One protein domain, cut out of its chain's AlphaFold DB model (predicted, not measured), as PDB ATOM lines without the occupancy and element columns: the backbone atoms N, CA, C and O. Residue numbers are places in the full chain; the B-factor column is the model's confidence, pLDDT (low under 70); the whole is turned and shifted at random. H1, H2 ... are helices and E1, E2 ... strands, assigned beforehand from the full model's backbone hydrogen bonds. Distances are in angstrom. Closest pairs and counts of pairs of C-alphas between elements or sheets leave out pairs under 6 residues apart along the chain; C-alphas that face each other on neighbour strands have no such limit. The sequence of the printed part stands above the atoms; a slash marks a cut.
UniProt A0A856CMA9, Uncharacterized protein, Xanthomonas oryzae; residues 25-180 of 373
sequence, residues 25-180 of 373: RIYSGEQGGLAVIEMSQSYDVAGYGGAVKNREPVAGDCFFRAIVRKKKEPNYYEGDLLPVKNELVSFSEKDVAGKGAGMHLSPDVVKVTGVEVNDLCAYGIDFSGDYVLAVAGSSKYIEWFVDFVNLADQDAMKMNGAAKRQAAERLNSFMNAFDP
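AT A GLANCE: This is residues 25 to 180 of the 373 residues of an uncharacterized protein of Xanthomonas oryzae (UniProt A0A856CMA9). What shape do these atoms make? Eight antiparallel strands, E1 to E8, close into a barrel, and a hairpin of two helices packs on its outside: H1 crosses E1 to E4, and H2 folds back along H1 and meets the barrel with residues 170 to 177. What is printed? The printed part has 156 residues, with eight named strands followed by two named helices, a mixed class; round the barrel run E1 to E8 in chain order and back to E1. How compact is it? It is compact, with a radius of gyration of the C-alphas of 14.4 A and spans of 39 by 37 by 36 A.

HOW THE PARTS SIT: How does the ring begin? E1, residues 25 to 29, and E2, residues 32 to 39, form a hairpin, with N 27 and O 34 2.8 A apart. E2 and E3, residues 42 to 49, form the next, with N 35 and O 46 2.8 A apart. E4, residues 62 to 72, pairs with E3 over 62 to 68, with N 43 and O 68 2.9 A apart, and bends by 69 degrees at residue 69. How does it close? E5, residues 76 to 80, pairs with residues 69 to 72 of E4, with N 69 and O 78 2.9 A apart, and E6, residues 100 to 105, is its other neighbour, with N 77 and O 103 2.8 A apart. E7, residues 109 to 115, lies between E6 and E8, residues 129 to 133, with N 104 and O 111, and N 110 and O 131, each 2.8 A apart. E8 and E1 are antiparallel at 137 degrees, with N 28 and O 132 2.8 A apart. Where are the helices? H1, residues 139 to 158, is on the barrel, outside it, at a height of 9.6 A over the sheet, and runs across the strands, at 69 degrees to E1 on the local plane; the C-alphas of Gly 33 and Trp 144, the closest of E2 and H1, are 6.1 A apart. H2, residues 161 to 177, touches H1 in a helical hairpin, opposite ways at a shallow tilt of 16 degrees, closest at the C-alphas of Ala 156 and Ala 167, 5.2 A. In H1 every O i to N i+4 pair is within hydrogen-bond range, in H2 12 of 13.

IN THESE COORDINATES: Where do the strands lie? E1 begins at C-alpha 25, (22.102, 35.694, 26.125). E1 to E8 measure 13.4, 22.9, 22.8, 27.5, 14.2, 15.7, 16.7 and 13.2 A. And the helices? H1 is 29.1 A long and H2 25.4 A, ending at C-alpha 177, (25.545, 27.769, 28.584).

THE WHOLE: How far does it reach? The two C-alphas farthest apart, those of Asn 54 and Gly 161, are 41.0 A apart. Which links are long? Those from E3 to E4, E5 to E6 and E7 to E8 are long, and the printed part has no cut. Where is confidence low? Residues 52 to 60 have pLDDT under 70, against a mean of 89.2 for the printed part.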
ATOM      1  N   ARG A  25      23.543  35.450  26.060       94.19
ATOM      2  CA  ARG A  25      22.102  35.694  26.125       94.19
ATOM      3  C   ARG A  25      21.487  35.487  24.751       94.19
ATOM      4  O   ARG A  25      22.033  35.943  23.750       94.19
ATOM      5  N   ILE A  26      20.349  34.806  24.722       95.38
ATOM      6  CA  ILE A  26      19.550  34.622  23.514       95.38
ATOM      7  C   ILE A  26      18.310  35.492  23.651       95.38
ATOM      8  O   ILE A  26      17.586  35.388  24.639       95.38
ATOM      9  N   TYR A  27      18.071  36.342  22.665       95.31
ATOM     10  CA  TYR A  27      16.872  37.153  22.535       95.31
ATOM     11  C   TYR A  27      16.072  36.671  21.326       95.31
ATOM     12  O   TYR A  27      16.626  36.106  20.384       95.31
ATOM     13  N   SER A  28      14.766  36.906  21.336       92.31
ATOM     14  CA  SER A  28      13.901  36.634  20.196       92.31
ATOM     15  C   SER A  28      12.949  37.794  19.948       92.31
ATOM     16  O   SER A  28      12.366  38.338  20.884       92.31
ATOM     17  N   GLY A  29      12.794  38.153  18.680       89.88
ATOM     18  CA  GLY A  29      11.860  39.163  18.200       89.88
ATOM     19  C   GLY A  29      10.991  38.620  17.070       89.88
ATOM     20  O   GLY A  29      11.106  37.457  16.681       89.88
ATOM     21  N   GLU A  30      10.129  39.478  16.526       85.62
ATOM     22  CA  GLU A  30       9.297  39.150  15.355       85.62
ATOM     23  C   GLU A  30      10.135  38.791  14.122       85.62
ATOM     24  O   GLU A  30       9.679  38.025  13.282       85.62
ATOM     25  N   GLN A  31      11.351  39.335  14.033       86.62
ATOM     26  CA  GLN A  31      12.260  39.143  12.903       86.62
ATOM     27  C   GLN A  31      13.240  37.979  13.108       86.62
ATOM     28  O   GLN A  31      14.093  37.761  12.259       86.62
ATOM     29  N   GLY A  32      13.174  37.240  14.221       91.50
ATOM     30  CA  GLY A  32      14.018  36.061  14.444       91.50
ATOM     31  C   GLY A  32      14.703  36.013  15.809       91.50
ATOM     32  O   GLY A  32      14.142  36.426  16.831       91.50
ATOM     33  N   GLY A  33      15.914  35.462  15.833       93.88
ATOM     34  CA  GLY A  33      16.732  35.266  17.026       93.88
ATOM     35  C   GLY A  33      17.969  36.158  17.037       93.88
ATOM     36  O   GLY A  33      18.508  36.513  15.990       93.88
ATOM     37  N   LEU A  34      18.455  36.479  18.236       97.19
ATOM     38  CA  LEU A  34      19.698  37.215  18.451       97.19
ATOM     39  C   LEU A  34      20.508  36.565  19.580       97.19
ATOM     40  O   LEU A  34      20.052  36.507  20.719       97.19
ATOM     41  N   ALA A  35      21.717  36.103  19.286       97.38
ATOM     42  CA  ALA A  35      22.692  35.682  20.283       97.38
ATOM     43  C   ALA A  35      23.637  36.842  20.602       97.38
ATOM     44  O   ALA A  35      24.260  37.404  19.705       97.38
ATOM     45  N   VAL A  36      23.770  37.174  21.883       97.12
ATOM     46  CA  VAL A  36      24.644  38.233  22.393       97.12
ATOM     47  C   VAL A  36      25.603  37.615  23.401       97.12
ATOM     48  O   VAL A  36      25.166  37.058  24.403       97.12
ATOM     49  N   ILE A  37      26.903  37.709  23.141       94.06
ATOM     50  CA  ILE A  37      27.962  37.247  24.041       94.06
ATOM     51  C   ILE A  37      28.688  38.476  24.577       94.06
ATOM     52  O   ILE A  37      29.316  39.221  23.823       94.06
ATOM     53  N   GLU A  38      28.595  38.690  25.885       90.25
ATOM     54  CA  GLU A  38      29.318  39.763  26.567       90.25
ATOM     55  C   GLU A  38      30.830  39.497  26.585       90.25
ATOM     56  O   GLU A  38      31.294  38.414  26.945       90.25
ATOM     57  N   MET A  39      31.604  40.511  26.201       85.75
ATOM     58  CA  MET A  39      33.061  40.561  26.298       85.75
ATOM     59  C   MET A  39      33.454  41.755  27.182       85.75
ATOM     60  O   MET A  39      32.635  42.626  27.461       85.75
ATOM     61  N   SER A  40      34.721  41.853  27.593       80.19
ATOM     62  CA  SER A  40      35.173  42.854  28.581       80.19
ATOM     63  C   SER A  40      34.803  44.316  28.273       80.19
ATOM     64  O   SER A  40      34.637  45.102  29.203       80.19
ATOM     65  N   GLN A  41      34.699  44.704  26.996       86.69
ATOM     66  CA  GLN A  41      34.359  46.072  26.560       86.69
ATOM     67  C   GLN A  41      33.495  46.110  25.285       86.69
ATOM     68  O   GLN A  41      33.361  47.148  24.631       86.69
ATOM     69  N   SER A  42      32.945  44.968  24.880       93.38
ATOM     70  CA  SER A  42      32.211  44.807  23.625       93.38
ATOM     71  C   SER A  42      31.220  43.659  23.734       93.38
ATOM     72  O   SER A  42      31.241  42.908  24.704       93.38
ATOM     73  N   TYR A  43      30.387  43.494  22.716       95.38
ATOM     74  CA  TYR A  43      29.513  42.337  22.585       95.38
ATOM     75  C   TYR A  43      29.756  41.676  21.231       95.38
ATOM     76  O   TYR A  43      29.791  42.372  20.216       95.38
ATOM     77  N   ASP A  44      29.930  40.354  21.211       95.38
ATOM     78  CA  ASP A  44      29.853  39.571  19.974       95.38
ATOM     79  C   ASP A  44      28.387  39.191  19.755       95.38
ATOM     80  O   ASP A  44      27.779  38.498  20.574       95.38
ATOM     81  N   VAL A  45      27.806  39.696  18.674       97.19
ATOM     82  CA  VAL A  45      26.382  39.585  18.375       97.19
ATOM     83  C   VAL A  45      26.207  38.808  17.083       97.19
ATOM     84  O   VAL A  45      26.901  39.065  16.102       97.19
ATOM     85  N   ALA A  46      25.267  37.868  17.065       97.25
ATOM     86  CA  ALA A  46      24.794  37.248  15.836       97.25
ATOM     87  C   ALA A  46      23.273  37.227  15.780       97.25
ATOM     88  O   ALA A  46      22.628  36.930  16.783       97.25
ATOM     89  N   GLY A  47      22.716  37.509  14.606       96.25
ATOM     90  CA  GLY A  47      21.286  37.395  14.340       96.25
ATOM     91  C   GLY A  47      20.998  36.322  13.302       96.25
ATOM     92  O   GLY A  47      21.790  36.132  12.380       96.25
ATOM     93  N   TYR A  48      19.873  35.634  13.473       93.69
ATOM     94  CA  TYR A  48      19.357  34.621  12.553       93.69
ATOM     95  C   TYR A  48      17.867  34.893  12.288       93.69
ATOM     96  O   TYR A  48      17.106  35.091  13.236       93.69
ATOM     97  N   GLY A  49      17.477  34.951  11.011       90.38
ATOM     98  CA  GLY A  49      16.114  35.245  10.561       90.38
ATOM     99  C   GLY A  49      16.059  36.420   9.580       90.38
ATOM    100  O   GLY A  49      16.866  36.522   8.658       90.38
ATOM    101  N   GLY A  50      15.105  37.321   9.792       74.44
ATOM    102  CA  GLY A  50      14.925  38.583   9.078       74.44
ATOM    103  C   GLY A  50      13.937  38.512   7.914       74.44
ATOM    104  O   GLY A  50      13.639  39.544   7.319       74.44
ATOM    105  N   ALA A  51      13.396  37.331   7.596       71.12
ATOM    106  CA  ALA A  51      12.316  37.193   6.627       71.12
ATOM    107  C   ALA A  51      11.006  37.782   7.192       71.12
ATOM    108  O   ALA A  51      10.546  37.371   8.248       71.12
ATOM    109  N   VAL A  52      10.454  38.765   6.467       61.22
ATOM    110  CA  VAL A  52       9.190  39.521   6.641       61.22
ATOM    111  C   VAL A  52       8.278  39.145   7.831       61.22
ATOM    112  O   VAL A  52       7.844  38.003   7.968       61.22
ATOM    113  N   LYS A  53       7.831  40.174   8.576       52.25
ATOM    114  CA  LYS A  53       6.817  40.127   9.654       52.25
ATOM    115  C   LYS A  53       5.718  39.067   9.446       52.25
ATOM    116  O   LYS A  53       4.933  39.172   8.502       52.25
ATOM    117  N   ASN A  54       5.594  38.165  10.429       46.19
ATOM    118  CA  ASN A  54       4.496  37.208  10.688       46.19
ATOM    119  C   ASN A  54       4.651  35.737  10.237       46.19
ATOM    120  O   ASN A  54       3.619  35.070  10.123       46.19
ATOM    121  N   ARG A  55       5.852  35.170  10.033       43.56
ATOM    122  CA  ARG A  55       5.994  33.702   9.857       43.56
ATOM    123  C   ARG A  55       7.234  33.099  10.523       43.56
ATOM    124  O   ARG A  55       8.177  33.807  10.846       43.56
ATOM    125  N   GLU A  56       7.157  31.784  10.746       46.91
ATOM    126  CA  GLU A  56       8.263  30.896  11.137       46.91
ATOM    127  C   GLU A  56       9.479  31.062  10.200       46.91
ATOM    128  O   GLU A  56       9.282  31.468   9.052       46.91
ATOM    129  N   PRO A  57      10.702  30.734  10.665       52.50
ATOM    130  CA  PRO A  57      11.919  30.713   9.847       52.50
ATOM    131  C   PRO A  57      11.665  30.037   8.485       52.50
ATOM    132  O   PRO A  57      11.179  28.904   8.423       52.50
ATOM    133  N   VAL A  58      11.925  30.733   7.375       58.09
ATOM    134  CA  VAL A  58      11.703  30.216   6.007       58.09
ATOM    135  C   VAL A  58      13.021  30.149   5.243       58.09
ATOM    136  O   VAL A  58      14.000  30.781   5.610       58.09
ATOM    137  N   ALA A  59      13.043  29.464   4.095       52.81
ATOM    138  CA  ALA A  59      14.198  29.398   3.184       52.81
ATOM    139  C   ALA A  59      14.737  30.768   2.681       52.81
ATOM    140  O   ALA A  59      15.656  30.797   1.867       52.81
ATOM    141  N   GLY A  60      14.151  31.887   3.123       58.97
ATOM    142  CA  GLY A  60      14.641  33.247   2.915       58.97
ATOM    143  C   GLY A  60      15.408  33.838   4.100       58.97
ATOM    144  O   GLY A  60      15.814  34.988   3.998       58.97
ATOM    145  N   ASP A  61      15.600  33.115   5.205       81.94
ATOM    146  CA  ASP A  61      16.314  33.638   6.370       81.94
ATOM    147  C   ASP A  61      17.771  33.974   6.059       81.94
ATOM    148  O   ASP A  61      18.428  33.361   5.215       81.94
ATOM    149  N   CYS A  62      18.296  34.933   6.808       92.88
ATOM    150  CA  CYS A  62      19.681  35.338   6.736       92.88
ATOM    151  C   CYS A  62      20.380  35.207   8.089       92.88
ATOM    152  O   CYS A  62      19.759  34.989   9.131       92.88
ATOM    153  N   PHE A  63      21.699  35.370   8.069       95.38
ATOM    154  CA  PHE A  63      22.537  35.368   9.254       95.38
ATOM    155  C   PHE A  63      23.543  36.512   9.184       95.38
ATOM    156  O   PHE A  63      24.177  36.711   8.152       95.38
ATOM    157  N   PHE A  64      23.728  37.234  10.284       96.56
ATOM    158  CA  PHE A  64      24.785  38.236  10.399       96.56
ATOM    159  C   PHE A  64      25.558  38.058  11.700       96.56
ATOM    160  O   PHE A  64      25.058  37.485  12.671       96.56
ATOM    161  N   ARG A  65      26.772  38.610  11.734       96.88
ATOM    162  CA  ARG A  65      27.597  38.697  12.937       96.88
ATOM    163  C   ARG A  65      28.279  40.058  13.008       96.88
ATOM    164  O   ARG A  65      28.682  40.577  11.976       96.88
ATOM    165  N   ALA A  66      28.439  40.606  14.208       97.62
ATOM    166  CA  ALA A  66      29.170  41.846  14.455       97.62
ATOM    167  C   ALA A  66      29.819  41.834  15.845       97.62
ATOM    168  O   ALA A  66      29.270  41.254  16.782       97.62
ATOM    169  N   ILE A  67      30.949  42.528  16.002       96.19
ATOM    170  CA  ILE A  67      31.457  42.905  17.331       96.19
ATOM    171  C   ILE A  67      31.099  44.366  17.559       96.19
ATOM    172  O   ILE A  67      31.694  45.257  16.957       96.19
ATOM    173  N   VAL A  68      30.145  44.616  18.452       97.38
ATOM    174  CA  VAL A  68      29.641  45.964  18.722       97.38
ATOM    175  C   VAL A  68      30.264  46.552  19.983       97.38
ATOM    176  O   VAL A  68      30.511  45.860  20.975       97.38
ATOM    177  N   ARG A  69      30.532  47.857  19.954       96.62
ATOM    178  CA  ARG A  69      31.126  48.619  21.061       96.62
ATOM    179  C   ARG A  69      30.256  49.811  21.402       96.62
ATOM    180  O   ARG A  69      29.552  50.338  20.543       96.62
ATOM    181  N   LYS A  70      30.315  50.249  22.662       96.00
ATOM    182  CA  LYS A  70      29.531  51.396  23.120       96.00
ATOM    183  C   LYS A  70      29.943  52.633  22.325       96.00
ATOM    184  O   LYS A  70      31.106  53.031  22.354       96.00
ATOM    185  N   LYS A  71      28.988  53.232  21.617       95.88
ATOM    186  CA  LYS A  71      29.208  54.428  20.796       95.88
ATOM    187  C   LYS A  71      28.590  55.667  21.429       95.88
ATOM    188  O   LYS A  71      29.165  56.749  21.336       95.88
ATOM    189  N   LYS A  72      27.430  55.517  22.079       92.81
ATOM    190  CA  LYS A  72      26.697  56.631  22.691       92.81
ATOM    191  C   LYS A  72      25.919  56.187  23.933       92.81
ATOM    192  O   LYS A  72      25.383  55.083  23.989       92.81
ATOM    193  N   GLU A  73      25.838  57.071  24.923       86.25
ATOM    194  CA  GLU A  73      24.985  56.903  26.106       86.25
ATOM    195  C   GLU A  73      23.479  56.965  25.749       86.25
ATOM    196  O   GLU A  73      23.105  57.633  24.779       86.25
ATOM    197  N   PRO A  74      22.590  56.311  26.524       80.62
ATOM    198  CA  PRO A  74      22.913  55.473  27.681       80.62
ATOM    199  C   PRO A  74      23.476  54.097  27.288       80.62
ATOM    200  O   PRO A  74      24.393  53.612  27.937       80.62
ATOM    201  N   ASN A  75      22.998  53.486  26.198       91.81
ATOM    202  CA  ASN A  75      23.341  52.101  25.838       91.81
ATOM    203  C   ASN A  75      23.288  51.828  24.324       91.81
ATOM    204  O   ASN A  75      22.771  50.794  23.909       91.81
ATOM    205  N   TYR A  76      23.751  52.753  23.483       96.69
ATOM    206  CA  TYR A  76      23.839  52.516  22.039       96.69
ATOM    207  C   TYR A  76      25.204  51.926  21.669       96.69
ATOM    208  O   TYR A  76      26.254  52.486  22.013       96.69
ATOM    209  N   TYR A  77      25.166  50.802  20.958       97.81
ATOM    210  CA  TYR A  77      26.314  50.026  20.518       97.81
ATOM    211  C   TYR A  77      26.300  49.893  19.001       97.81
ATOM    212  O   TYR A  77      25.245  49.734  18.392       97.81
ATOM    213  N   GLU A  78      27.486  49.937  18.411       98.00
ATOM    214  CA  GLU A  78      27.666  49.844  16.968       98.00
ATOM    215  C   GLU A  78      28.981  49.132  16.653       98.00
ATOM    216  O   GLU A  78      29.934  49.192  17.441       98.00
ATOM    217  N   GLY A  79      29.031  48.443  15.521       97.69
ATOM    218  CA  GLY A  79      30.241  47.800  15.025       97.69
ATOM    219  C   GLY A  79      30.076  47.273  13.608       97.69
ATOM    220  O   GLY A  79      28.957  47.167  13.104       97.69
ATOM    221  N   ASP A  80      31.203  46.940  12.989       97.88
ATOM    222  CA  ASP A  80      31.243  46.403  11.632       97.88
ATOM    223  C   ASP A  80      30.743  44.953  11.603       97.88
ATOM    224  O   ASP A  80      30.950  44.174  12.546       97.88
ATOM    225  N   LEU A  81      30.099  44.585  10.495       97.81
ATOM    226  CA  LEU A  81      29.747  43.203  10.210       97.81
ATOM    227  C   LEU A  81      31.017  42.368   9.993       97.81
ATOM    228  O   LEU A  81      32.014  42.823   9.433       97.81
ATOM    229  N   LEU A  82      30.970  41.115  10.439       96.00
ATOM    230  CA  LEU A  82      32.054  40.152  10.299       96.00
ATOM    231  C   LEU A  82      31.778  39.175   9.149       96.00
ATOM    232  O   LEU A  82      30.620  38.819   8.919       96.00
ATOM    233  N   PRO A  83      32.830  38.692   8.458       95.62
ATOM    234  CA  PRO A  83      32.681  37.620   7.485       95.62
ATOM    235  C   PRO A  83      32.163  36.356   8.176       95.62
ATOM    236  O   PRO A  83      32.574  36.032   9.293       95.62
ATOM    237  N   VAL A  84      31.265  35.650   7.497       95.19
ATOM    238  CA  VAL A  84      30.589  34.449   8.004       95.19
ATOM    239  C   VAL A  84      30.360  33.474   6.859       95.19
ATOM    240  O   VAL A  84      30.006  33.881   5.753       95.19
ATOM    241  N   LYS A  85      30.561  32.179   7.101       94.94
ATOM    242  CA  LYS A  85      30.374  31.134   6.093       94.94
ATOM    243  C   LYS A  85      29.715  29.883   6.663       94.94
ATOM    244  O   LYS A  85      30.386  28.976   7.139       94.94
ATOM    245  N   ASN A  86      28.404  29.791   6.507       93.94
ATOM    246  CA  ASN A  86      27.585  28.659   6.928       93.94
ATOM    247  C   ASN A  86      26.640  28.224   5.790       93.94
ATOM    248  O   ASN A  86      26.853  28.579   4.630       93.94
ATOM    249  N   GLU A  87      25.646  27.390   6.090       91.75
ATOM    250  CA  GLU A  87      24.675  26.907   5.103       91.75
ATOM    251  C   GLU A  87      23.678  27.969   4.618       91.75
ATOM    252  O   GLU A  87      23.126  27.812   3.533       91.75
ATOM    253  N   LEU A  88      23.476  29.049   5.382       90.75
ATOM    254  CA  LEU A  88      22.569  30.143   5.023       90.75
ATOM    255  C   LEU A  88      23.275  31.208   4.183       90.75
ATOM    256  O   LEU A  88      22.716  31.723   3.219       90.75
ATOM    257  N   VAL A  89      24.507  31.558   4.563       93.75
ATOM    258  CA  VAL A  89      25.238  32.698   4.003       93.75
ATOM    259  C   VAL A  89      26.729  32.418   3.853       93.75
ATOM    260  O   VAL A  89      27.323  31.629   4.588       93.75
ATOM    261  N   SER A  90      27.367  33.112   2.912       95.44
ATOM    262  CA  SER A  90      28.815  33.052   2.701       95.44
ATOM    263  C   SER A  90      29.358  34.438   2.362       95.44
ATOM    264  O   SER A  90      29.597  34.738   1.195       95.44
ATOM    265  N   PHE A  91      29.570  35.262   3.385       94.88
ATOM    266  CA  PHE A  91      30.111  36.615   3.267       94.88
ATOM    267  C   PHE A  91      31.624  36.619   3.493       94.88
ATOM    268  O   PHE A  91      32.126  36.133   4.509       94.88
ATOM    269  N   SER A  92      32.358  37.189   2.546       95.06
ATOM    270  CA  SER A  92      33.783  37.487   2.667       95.06
ATOM    271  C   SER A  92      34.019  38.849   3.327       95.06
ATOM    272  O   SER A  92      33.103  39.659   3.454       95.06
ATOM    273  N   GLU A  93      35.271  39.140   3.692       95.06
ATOM    274  CA  GLU A  93      35.669  40.460   4.211       95.06
ATOM    275  C   GLU A  93      35.288  41.605   3.262       95.06
ATOM    276  O   GLU A  93      34.927  42.687   3.711       95.06
ATOM    277  N   LYS A  94      35.340  41.360   1.946       96.81
ATOM    278  CA  LYS A  94      34.963  42.348   0.932       96.81
ATOM    279  C   LYS A  94      33.463  42.624   0.940       96.81
ATOM    280  O   LYS A  94      33.070  43.766   0.727       96.81
ATOM    281  N   ASP A  95      32.650  41.597   1.162       97.12
ATOM    282  CA  ASP A  95      31.194  41.727   1.108       97.12
ATOM    283  C   ASP A  95      30.691  42.568   2.285       97.12
ATOM    284  O   ASP A  95      29.840  43.437   2.106       97.12
ATOM    285  N   VAL A  96      31.274  42.369   3.473       97.19
ATOM    286  CA  VAL A  96      30.906  43.091   4.704       97.19
ATOM    287  C   VAL A  96      31.617  44.439   4.877       97.19
ATOM    288  O   VAL A  96      31.343  45.161   5.833       97.19
ATOM    289  N   ALA A  97      32.531  44.803   3.974       96.94
ATOM    290  CA  ALA A  97      33.332  46.014   4.103       96.94
ATOM    291  C   ALA A  97      32.456  47.279   4.127       96.94
ATOM    292  O   ALA A  97      31.720  47.562   3.182       96.94
ATOM    293  N   GLY A  98      32.576  48.060   5.205       96.25
ATOM    294  CA  GLY A  98      31.803  49.289   5.401       96.25
ATOM    295  C   GLY A  98      30.329  49.063   5.741       96.25
ATOM    296  O   GLY A  98      29.577  50.031   5.708       96.25
ATOM    297  N   LYS A  99      29.930  47.820   6.044       97.81
ATOM    298  CA  LYS A  99      28.589  47.471   6.518       97.81
ATOM    299  C   LYS A  99      28.621  47.239   8.027       97.81
ATOM    300  O   LYS A  99      29.507  46.541   8.521       97.81
ATOM    301  N   GLY A 100      27.652  47.782   8.754       97.62
ATOM    302  CA  GLY A 100      27.583  47.716  10.212       97.62
ATOM    303  C   GLY A 100      26.274  47.172  10.783       97.62
ATOM    304  O   GLY A 100      25.301  46.890  10.079       97.62
ATOM    305  N   ALA A 101      26.266  47.035  12.107       97.81
ATOM    306  CA  ALA A 101      25.088  46.753  12.915       97.81
ATOM    307  C   ALA A 101      25.010  47.727  14.096       97.81
ATOM    308  O   ALA A 101      25.972  47.876  14.853       97.81
ATOM    309  N   GLY A 102      23.846  48.357  14.271       97.44
ATOM    310  CA  GLY A 102      23.536  49.256  15.381       97.44
ATOM    311  C   GLY A 102      22.428  48.700  16.274       97.44
ATOM    312  O   GLY A 102      21.426  48.162  15.791       97.44
ATOM    313  N   MET A 103      22.595  48.829  17.590       97.88
ATOM    314  CA  MET A 103      21.611  48.347  18.560       97.88
ATOM    315  C   MET A 103      21.662  49.085  19.898       97.88
ATOM    316  O   MET A 103      22.716  49.527  20.358       97.88
ATOM    317  N   HIS A 104      20.515  49.159  20.569       96.94
ATOM    318  CA  HIS A 104      20.435  49.523  21.978       96.94
ATOM    319  C   HIS A 104      20.353  48.262  22.833       96.94
ATOM    320  O   HIS A 104      19.404  47.487  22.708       96.94
ATOM    321  N   LEU A 105      21.336  48.075  23.711       93.31
ATOM    322  CA  LEU A 105      21.400  46.913  24.595       93.31
ATOM    323  C   LEU A 105      20.810  47.254  25.966       93.31
ATOM    324  O   LEU A 105      21.247  48.192  26.630       93.31
ATOM    325  N   SER A 106      19.840  46.465  26.415       86.06
ATOM    326  CA  SER A 106      19.382  46.438  27.805       86.06
ATOM    327  C   SER A 106      19.349  44.986  28.304       86.06
ATOM    328  O   SER A 106      19.441  44.068  27.485       86.06
ATOM    329  N   PRO A 107      19.255  44.739  29.626       82.44
ATOM    330  CA  PRO A 107      19.266  43.376  30.157       82.44
ATOM    331  C   PRO A 107      18.204  42.469  29.524       82.44
ATOM    332  O   PRO A 107      18.532  41.354  29.115       82.44
ATOM    333  N   ASP A 108      16.978  42.975  29.368       86.00
ATOM    334  CA  ASP A 108      15.817  42.178  28.955       86.00
ATOM    335  C   ASP A 108      15.377  42.415  27.506       86.00
ATOM    336  O   ASP A 108      14.677  41.580  26.937       86.00
ATOM    337  N   VAL A 109      15.787  43.529  26.892       91.62
ATOM    338  CA  VAL A 109      15.409  43.887  25.518       91.62
ATOM    339  C   VAL A 109      16.618  44.393  24.739       91.62
ATOM    340  O   VAL A 109      17.354  45.270  25.199       91.62
ATOM    341  N   VAL A 110      16.795  43.889  23.524       95.88
ATOM    342  CA  VAL A 110      17.708  44.462  22.539       95.88
ATOM    343  C   VAL A 110      16.886  45.088  21.431       95.88
ATOM    344  O   VAL A 110      16.129  44.399  20.753       95.88
ATOM    345  N   LYS A 111      17.053  46.394  21.230       96.88
ATOM    346  CA  LYS A 111      16.462  47.085  20.087       96.88
ATOM    347  C   LYS A 111      17.494  47.186  18.981       96.88
ATOM    348  O   LYS A 111      18.432  47.976  19.087       96.88
ATOM    349  N   VAL A 112      17.319  46.403  17.928       96.69
ATOM    350  CA  VAL A 112      18.144  46.471  16.722       96.69
ATOM    351  C   VAL A 112      17.629  47.626  15.870       96.69
ATOM    352  O   VAL A 112      16.447  47.670  15.528       96.69
ATOM    353  N   THR A 113      18.490  48.600  15.579       91.25
ATOM    354  CA  THR A 113      18.104  49.845  14.887       91.25
ATOM    355  C   THR A 113      18.503  49.878  13.418       91.25
ATOM    356  O   THR A 113      18.055  50.763  12.697       91.25
ATOM    357  N   GLY A 114      19.344  48.941  12.985       86.62
ATOM    358  CA  GLY A 114      19.724  48.772  11.589       86.62
ATOM    359  C   GLY A 114      20.891  47.803  11.464       86.62
ATOM    360  O   GLY A 114      21.900  47.950  12.153       86.62
ATOM    361  N   VAL A 115      20.734  46.803  10.600       94.38
ATOM    362  CA  VAL A 115      21.805  45.887  10.195       94.38
ATOM    363  C   VAL A 115      21.922  46.004   8.686       94.38
ATOM    364  O   VAL A 115      20.948  45.781   7.968       94.38
ATOM    365  N   GLU A 116      23.092  46.393   8.196       95.62
ATOM    366  CA  GLU A 116      23.300  46.722   6.786       95.62
ATOM    367  C   GLU A 116      23.501  45.460   5.944       95.62
ATOM    368  O   GLU A 116      24.580  45.179   5.431       95.62
ATOM    369  N   VAL A 117      22.429  44.684   5.800       92.88
ATOM    370  CA  VAL A 117      22.424  43.400   5.088       92.88
ATOM    371  C   VAL A 117      21.962  43.481   3.634       92.88
ATOM    372  O   VAL A 117      21.873  42.462   2.946       92.88
ATOM    373  N   ASN A 118      21.696  44.690   3.138       89.25
ATOM    374  CA  ASN A 118      21.416  44.912   1.721       89.25
ATOM    375  C   ASN A 118      22.586  44.389   0.877       89.25
ATOM    376  O   ASN A 118      23.749  44.611   1.227       89.25
ATOM    377  N   ASP A 119      22.271  43.678  -0.203       90.50
ATOM    378  CA  ASP A 119      23.216  42.982  -1.094       90.50
ATOM    379  C   ASP A 119      23.989  41.809  -0.459       90.50
ATOM    380  O   ASP A 119      24.757  41.141  -1.148       90.50
ATOM    381  N   LEU A 120      23.778  41.535   0.835       91.94
ATOM    382  CA  LEU A 120      24.279  40.340   1.518       91.94
ATOM    383  C   LEU A 120      23.199  39.257   1.573       91.94
ATOM    384  O   LEU A 120      23.443  38.099   1.244       91.94
ATOM    385  N   CYS A 121      21.994  39.648   1.973       91.31
ATOM    386  CA  CYS A 121      20.850  38.761   2.122       91.31
ATOM    387  C   CYS A 121      19.870  38.895   0.949       91.31
ATOM    388  O   CYS A 121      19.955  39.821   0.139       91.31
ATOM    389  N   ALA A 122      18.900  37.980   0.882       86.44
ATOM    390  CA  ALA A 122      17.770  38.107  -0.034       86.44
ATOM    391  C   ALA A 122      17.006  39.430   0.182       86.44
ATOM    392  O   ALA A 122      17.081  40.061   1.239       86.44
ATOM    393  N   TYR A 123      16.261  39.867  -0.834       79.88
ATOM    394  CA  TYR A 123      15.504  41.116  -0.755       79.88
ATOM    395  C   TYR A 123      14.429  41.059   0.341       79.88
ATOM    396  O   TYR A 123      13.693  40.078   0.443       79.88
ATOM    397  N   GLY A 124      14.301  42.144   1.109       80.19
ATOM    398  CA  GLY A 124      13.282  42.284   2.152       80.19
ATOM    399  C   GLY A 124      13.690  41.751   3.526       80.19
ATOM    400  O   GLY A 124      12.833  41.681   4.404       80.19
ATOM    401  N   ILE A 125      14.965  41.395   3.714       87.19
ATOM    402  CA  ILE A 125      15.501  41.017   5.021       87.19
ATOM    403  C   ILE A 125      15.742  42.255   5.876       87.19
ATOM    404  O   ILE A 125      16.504  43.143   5.496       87.19
ATOM    405  N   ASP A 126      15.100  42.290   7.042       90.25
ATOM    406  CA  ASP A 126      15.251  43.360   8.022       90.25
ATOM    407  C   ASP A 126      15.302  42.783   9.438       90.25
ATOM    408  O   ASP A 126      14.350  42.181   9.929       90.25
ATOM    409  N   PHE A 127      16.430  42.996  10.109       92.94
ATOM    410  CA  PHE A 127      16.614  42.593  11.500       92.94
ATOM    411  C   PHE A 127      16.134  43.654  12.492       92.94
ATOM    412  O   PHE A 127      16.202  43.416  13.695       92.94
ATOM    413  N   SER A 128      15.686  44.821  12.030       93.31
ATOM    414  CA  SER A 128      15.295  45.930  12.895       93.31
ATOM    415  C   SER A 128      14.046  45.594  13.706       93.31
ATOM    416  O   SER A 128      13.052  45.077  13.194       93.31
ATOM    417  N   GLY A 129      14.081  45.925  14.993       92.94
ATOM    418  CA  GLY A 129      12.985  45.645  15.909       92.94
ATOM    419  C   GLY A 129      13.452  45.352  17.325       92.94
ATOM    420  O   GLY A 129      14.641  45.420  17.643       92.94
ATOM    421  N   ASP A 130      12.480  45.028  18.169       93.38
ATOM    422  CA  ASP A 130      12.713  44.676  19.561       93.38
ATOM    423  C   ASP A 130      12.844  43.152  19.694       93.38
ATOM    424  O   ASP A 130      11.994  42.387  19.234       93.38
ATOM    425  N   TYR A 131      13.922  42.715  20.338       95.06
ATOM    426  CA  TYR A 131      14.187  41.323  20.677       95.06
ATOM    427  C   TYR A 131      14.157  41.196  22.191       95.06
ATOM    428  O   TYR A 131      14.922  41.853  22.896       95.06
ATOM    429  N   VAL A 132      13.282  40.339  22.697       90.69
ATOM    430  CA  VAL A 132      13.088  40.122  24.130       90.69
ATOM    431  C   VAL A 132      13.917  38.925  24.573       90.69
ATOM    432  O   VAL A 132      14.013  37.930  23.853       90.69
ATOM    433  N   LEU A 133      14.527  39.011  25.753       93.06
ATOM    434  CA  LEU A 133      15.337  37.942  26.329       93.06
ATOM    435  C   LEU A 133      14.516  36.648  26.404       93.06
ATOM    436  O   LEU A 133      13.483  36.585  27.073       93.06
ATOM    437  N   ALA A 134      14.980  35.605  25.719       83.62
ATOM    438  CA  ALA A 134      14.328  34.308  25.733       83.62
ATOM    439  C   ALA A 134      14.589  33.604  27.072       83.62
ATOM    440  O   ALA A 134      15.704  33.608  27.601       83.62
ATOM    441  N   VAL A 135      13.553  32.969  27.627       82.00
ATOM    442  CA  VAL A 135      13.664  32.227  28.889       82.00
ATOM    443  C   VAL A 135      14.525  30.989  28.656       82.00
ATOM    444  O   VAL A 135      14.137  30.114  27.879       82.00
ATOM    445  N   ALA A 136      15.674  30.908  29.332       83.50
ATOM    446  CA  ALA A 136      16.586  29.768  29.242       83.50
ATOM    447  C   ALA A 136      15.836  28.438  29.432       83.50
ATOM    448  O   ALA A 136      14.971  28.332  30.298       83.50
ATOM    449  N   GLY A 137      16.132  27.441  28.596       83.06
ATOM    450  CA  GLY A 137      15.487  26.123  28.639       83.06
ATOM    451  C   GLY A 137      14.031  26.059  28.156       83.06
ATOM    452  O   GLY A 137      13.470  24.968  28.093       83.06
ATOM    453  N   SER A 138      13.400  27.180  27.786       87.31
ATOM    454  CA  SER A 138      12.131  27.133  27.044       87.31
ATOM    455  C   SER A 138      12.345  26.534  25.650       87.31
ATOM    456  O   SER A 138      13.431  26.667  25.090       87.31
ATOM    457  N   SER A 139      11.313  25.925  25.053       86.38
ATOM    458  CA  SER A 139      11.414  25.346  23.700       86.38
ATOM    459  C   SER A 139      11.955  26.350  22.681       86.38
ATOM    460  O   SER A 139      12.881  26.031  21.949       86.38
ATOM    461  N   LYS A 140      11.460  27.592  22.727       85.06
ATOM    462  CA  LYS A 140      11.908  28.682  21.852       85.06
ATOM    463  C   LYS A 140      13.372  29.070  22.091       85.06
ATOM    464  O   LYS A 140      14.090  29.369  21.149       85.06
ATOM    465  N   TYR A 141      13.832  29.077  23.344       90.62
ATOM    466  CA  TYR A 141      15.247  29.316  23.646       90.62
ATOM    467  C   TYR A 141      16.125  28.185  23.111       90.62
ATOM    468  O   TYR A 141      17.157  28.462  22.516       90.62
ATOM    469  N   ILE A 142      15.724  26.931  23.341       91.62
ATOM    470  CA  ILE A 142      16.476  25.742  22.922       91.62
ATOM    471  C   ILE A 142      16.619  25.716  21.399       91.62
ATOM    472  O   ILE A 142      17.717  25.479  20.911       91.62
ATOM    473  N   GLU A 143      15.541  26.013  20.672       90.56
ATOM    474  CA  GLU A 143      15.532  26.131  19.212       90.56
ATOM    475  C   GLU A 143      16.581  27.143  18.728       90.56
ATOM    476  O   GLU A 143      17.579  26.744  18.129       90.56
ATOM    477  N   TRP A 144      16.456  28.418  19.125       94.12
ATOM    478  CA  TRP A 144      17.428  29.449  18.744       94.12
ATOM    479  C   TRP A 144      18.853  29.109  19.177       94.12
ATOM    480  O   TRP A 144      19.805  29.337  18.437       94.12
ATOM    481  N   PHE A 145      19.022  28.581  20.390       95.38
ATOM    482  CA  PHE A 145      20.327  28.206  20.914       95.38
ATOM    483  C   PHE A 145      21.003  27.163  20.020       95.38
ATOM    484  O   PHE A 145      22.166  27.336  19.657       95.38
ATOM    485  N   VAL A 146      20.286  26.096  19.654       95.88
ATOM    486  CA  VAL A 146      20.832  25.029  18.810       95.88
ATOM    487  C   VAL A 146      21.105  25.538  17.397       95.88
ATOM    488  O   VAL A 146      22.152  25.197  16.843       95.88
ATOM    489  N   ASP A 147      20.252  26.402  16.847       94.62
ATOM    490  CA  ASP A 147      20.485  27.021  15.538       94.62
ATOM    491  C   ASP A 147      21.756  27.873  15.540       94.62
ATOM    492  O   ASP A 147      22.620  27.716  14.674       94.62
ATOM    493  N   PHE A 148      21.949  28.710  16.563       96.38
ATOM    494  CA  PHE A 148      23.174  29.494  16.702       96.38
ATOM    495  C   PHE A 148      24.417  28.620  16.874       96.38
ATOM    496  O   PHE A 148      25.461  28.941  16.301       96.38
ATOM    497  N   VAL A 149      24.324  27.519  17.626       96.06
ATOM    498  CA  VAL A 149      25.416  26.544  17.755       96.06
ATOM    499  C   VAL A 149      25.736  25.909  16.405       96.06
ATOM    500  O   VAL A 149      26.905  25.860  16.027       96.06
ATOM    501  N   ASN A 150      24.722  25.460  15.662       96.00
ATOM    502  CA  ASN A 150      24.894  24.832  14.355       96.00
ATOM    503  C   ASN A 150      25.545  25.793  13.347       96.00
ATOM    504  O   ASN A 150      26.518  25.431  12.689       96.00
ATOM    505  N   LEU A 151      25.052  27.031  13.258       95.00
ATOM    506  CA  LEU A 151      25.575  28.035  12.329       95.00
ATOM    507  C   LEU A 151      26.999  28.475  12.699       95.00
ATOM    508  O   LEU A 151      27.836  28.638  11.810       95.00
ATOM    509  N   ALA A 152      27.300  28.628  13.993       94.31
ATOM    510  CA  ALA A 152      28.645  28.959  14.463       94.31
ATOM    511  C   ALA A 152      29.644  27.808  14.251       94.31
ATOM    512  O   ALA A 152      30.804  28.056  13.923       94.31
ATOM    513  N   ASP A 153      29.205  26.559  14.413       94.81
ATOM    514  CA  ASP A 153      29.996  25.361  14.118       94.81
ATOM    515  C   ASP A 153      30.362  25.292  12.634       94.81
ATOM    516  O   ASP A 153      31.536  25.199  12.278       94.81
ATOM    517  N   GLN A 154      29.373  25.445  11.752       94.06
ATOM    518  CA  GLN A 154      29.609  25.454  10.309       94.06
ATOM    519  C   GLN A 154      30.583  26.557   9.886       94.06
ATOM    520  O   GLN A 154      31.495  26.282   9.105       94.06
ATOM    521  N   ASP A 155      30.432  27.762  10.442       93.56
ATOM    522  CA  ASP A 155      31.359  28.878  10.236       93.56
ATOM    523  C   ASP A 155      32.786  28.509  10.676       93.56
ATOM    524  O   ASP A 155      33.739  28.582   9.893       93.56
ATOM    525  N   ALA A 156      32.933  27.969  11.888       92.56
ATOM    526  CA  ALA A 156      34.215  27.534  12.433       92.56
ATOM    527  C   ALA A 156      34.886  26.422  11.601       92.56
ATOM    528  O   ALA A 156      36.113  26.422  11.443       92.56
ATOM    529  N   MET A 157      34.114  25.484  11.041       91.62
ATOM    530  CA  MET A 157      34.625  24.405  10.185       91.62
ATOM    531  C   MET A 157      35.243  24.922   8.880       91.62
ATOM    532  O   MET A 157      36.097  24.247   8.299       91.62
ATOM    533  N   LYS A 158      34.831  26.103   8.402       91.19
ATOM    534  CA  LYS A 158      35.380  26.731   7.189       91.19
ATOM    535  C   LYS A 158      36.597  27.616   7.464       91.19
ATOM    536  O   LYS A 158      37.257  28.034   6.512       91.19
ATOM    537  N   MET A 159      36.914  27.877   8.731       89.06
ATOM    538  CA  MET A 159      38.062  28.684   9.138       89.06
ATOM    539  C   MET A 159      39.337  27.854   9.318       89.06
ATOM    540  O   MET A 159      39.318  26.643   9.543       89.06
ATOM    541  N   ASN A 160      40.485  28.533   9.278       86.94
ATOM    542  CA  ASN A 160      41.797  27.953   9.555       86.94
ATOM    543  C   ASN A 160      42.593  28.822  10.550       86.94
ATOM    544  O   ASN A 160      42.188  29.929  10.908       86.94
ATOM    545  N   GLY A 161      43.712  28.288  11.050       87.75
ATOM    546  CA  GLY A 161      44.668  29.040  11.868       87.75
ATOM    547  C   GLY A 161      44.052  29.746  13.083       87.75
ATOM    548  O   GLY A 161      43.376  29.126  13.903       87.75
ATOM    549  N   ALA A 162      44.327  31.047  13.212       81.94
ATOM    550  CA  ALA A 162      43.856  31.871  14.326       81.94
ATOM    551  C   ALA A 162      42.334  32.096  14.308       81.94
ATOM    552  O   ALA A 162      41.715  32.064  15.369       81.94
ATOM    553  N   ALA A 163      41.728  32.242  13.125       81.62
ATOM    554  CA  ALA A 163      40.284  32.434  12.985       81.62
ATOM    555  C   ALA A 163      39.506  31.224  13.524       81.62
ATOM    556  O   ALA A 163      38.571  31.382  14.305       81.62
ATOM    557  N   LYS A 164      39.976  30.002  13.226       85.12
ATOM    558  CA  LYS A 164      39.376  28.774  13.772       85.12
ATOM    559  C   LYS A 164      39.442  28.720  15.302       85.12
ATOM    560  O   LYS A 164      38.505  28.232  15.927       85.12
ATOM    561  N   ARG A 165      40.522  29.223  15.917       81.56
ATOM    562  CA  ARG A 165      40.624  29.303  17.386       81.56
ATOM    563  C   ARG A 165      39.614  30.292  17.959       81.56
ATOM    564  O   ARG A 165      38.903  29.922  18.878       81.56
ATOM    565  N   GLN A 166      39.494  31.486  17.384       82.19
ATOM    566  CA  GLN A 166      38.509  32.479  17.835       82.19
ATOM    567  C   GLN A 166      37.070  31.955  17.709       82.19
ATOM    568  O   GLN A 166      36.256  32.133  18.612       82.19
ATOM    569  N   ALA A 167      36.756  31.252  16.618       85.12
ATOM    570  CA  ALA A 167      35.452  30.615  16.453       85.12
ATOM    571  C   ALA A 167      35.208  29.510  17.498       85.12
ATOM    572  O   ALA A 167      34.106  29.378  18.027       85.12
ATOM    573  N   ALA A 168      36.251  28.761  17.859       83.94
ATOM    574  CA  ALA A 168      36.176  27.767  18.918       83.94
ATOM    575  C   ALA A 168      35.963  28.381  20.316       83.94
ATOM    576  O   ALA A 168      35.186  27.849  21.107       83.94
ATOM    577  N   GLU A 169      36.605  29.513  20.617       81.88
ATOM    578  CA  GLU A 169      36.382  30.264  21.863       81.88
ATOM    579  C   GLU A 169      34.928  30.738  21.970       81.88
ATOM    580  O   GLU A 169      34.310  30.603  23.024       81.88
ATOM    581  N   ARG A 170      34.342  31.201  20.859       85.44
ATOM    582  CA  ARG A 170      32.915  31.542  20.786       85.44
ATOM    583  C   ARG A 170      32.024  30.329  21.058       85.44
ATOM    584  O   ARG A 170      31.089  30.422  21.851       85.44
ATOM    585  N   LEU A 171      32.302  29.190  20.422       90.69
ATOM    586  CA  LEU A 171      31.552  27.951  20.654       90.69
ATOM    587  C   LEU A 171      31.635  27.500  22.117       90.69
ATOM    588  O   LEU A 171      30.666  26.948  22.634       90.69
ATOM    589  N   ASN A 172      32.728  27.804  22.824       87.31
ATOM    590  CA  ASN A 172      32.846  27.530  24.254       87.31
ATOM    591  C   ASN A 172      31.799  28.291  25.088       87.31
ATOM    592  O   ASN A 172      31.257  27.721  26.031       87.31
ATOM    593  N   SER A 173      31.452  29.533  24.727       87.06
ATOM    594  CA  SER A 173      30.368  30.275  25.395       87.06
ATOM    595  C   SER A 173      29.024  29.557  25.269       87.06
ATOM    596  O   SER A 173      28.277  29.486  26.242       87.06
ATOM    597  N   PHE A 174      28.738  28.960  24.108       91.12
ATOM    598  CA  PHE A 174      27.558  28.113  23.947       91.12
ATOM    599  C   PHE A 174      27.683  26.824  24.762       91.12
ATOM    600  O   PHE A 174      26.776  26.491  25.513       91.12
ATOM    601  N   MET A 175      28.815  26.120  24.692       89.88
ATOM    602  CA  MET A 175      28.995  24.862  25.431       89.88
ATOM    603  C   MET A 175      28.899  25.035  26.952       89.88
ATOM    604  O   MET A 175      28.433  24.125  27.629       89.88
ATOM    605  N   ASN A 176      29.310  26.185  27.489       86.31
ATOM    606  CA  ASN A 176      29.164  26.498  28.911       86.31
ATOM    607  C   ASN A 176      27.721  26.852  29.294       86.31
ATOM    608  O   ASN A 176      27.306  26.575  30.415       86.31
ATOM    609  N   ALA A 177      26.952  27.439  28.372       87.12
ATOM    610  CA  ALA A 177      25.545  27.769  28.584       87.12
ATOM    611  C   ALA A 177      24.590  26.584  28.343       87.12
ATOM    612  O   ALA A 177      23.427  26.654  28.739       87.12
ATOM    613  N   PHE A 178      25.057  25.517  27.689       90.62
ATOM    614  CA  PHE A 178      24.264  24.320  27.432       90.62
ATOM    615  C   PHE A 178      23.964  23.553  28.726       90.62
ATOM    616  O   PHE A 178      24.878  23.165  29.454       90.62
ATOM    617  N   ASP A 179      22.685  23.262  28.963       87.50
ATOM    618  CA  ASP A 179      22.236  22.412  30.063       87.50
ATOM    619  C   ASP A 179      21.882  21.005  29.540       87.50
ATOM    620  O   ASP A 179      20.936  20.856  28.758       87.50
ATOM    621  N   PRO A 180      22.591  19.947  29.979       87.75
ATOM    622  CA  PRO A 180      22.283  18.569  29.604       87.75
ATOM    623  C   PRO A 180      20.872  18.095  29.986       87.75
ATOM    624  O   PRO A 180      20.443  17.055  29.491       87.75
TER     625      PRO A 180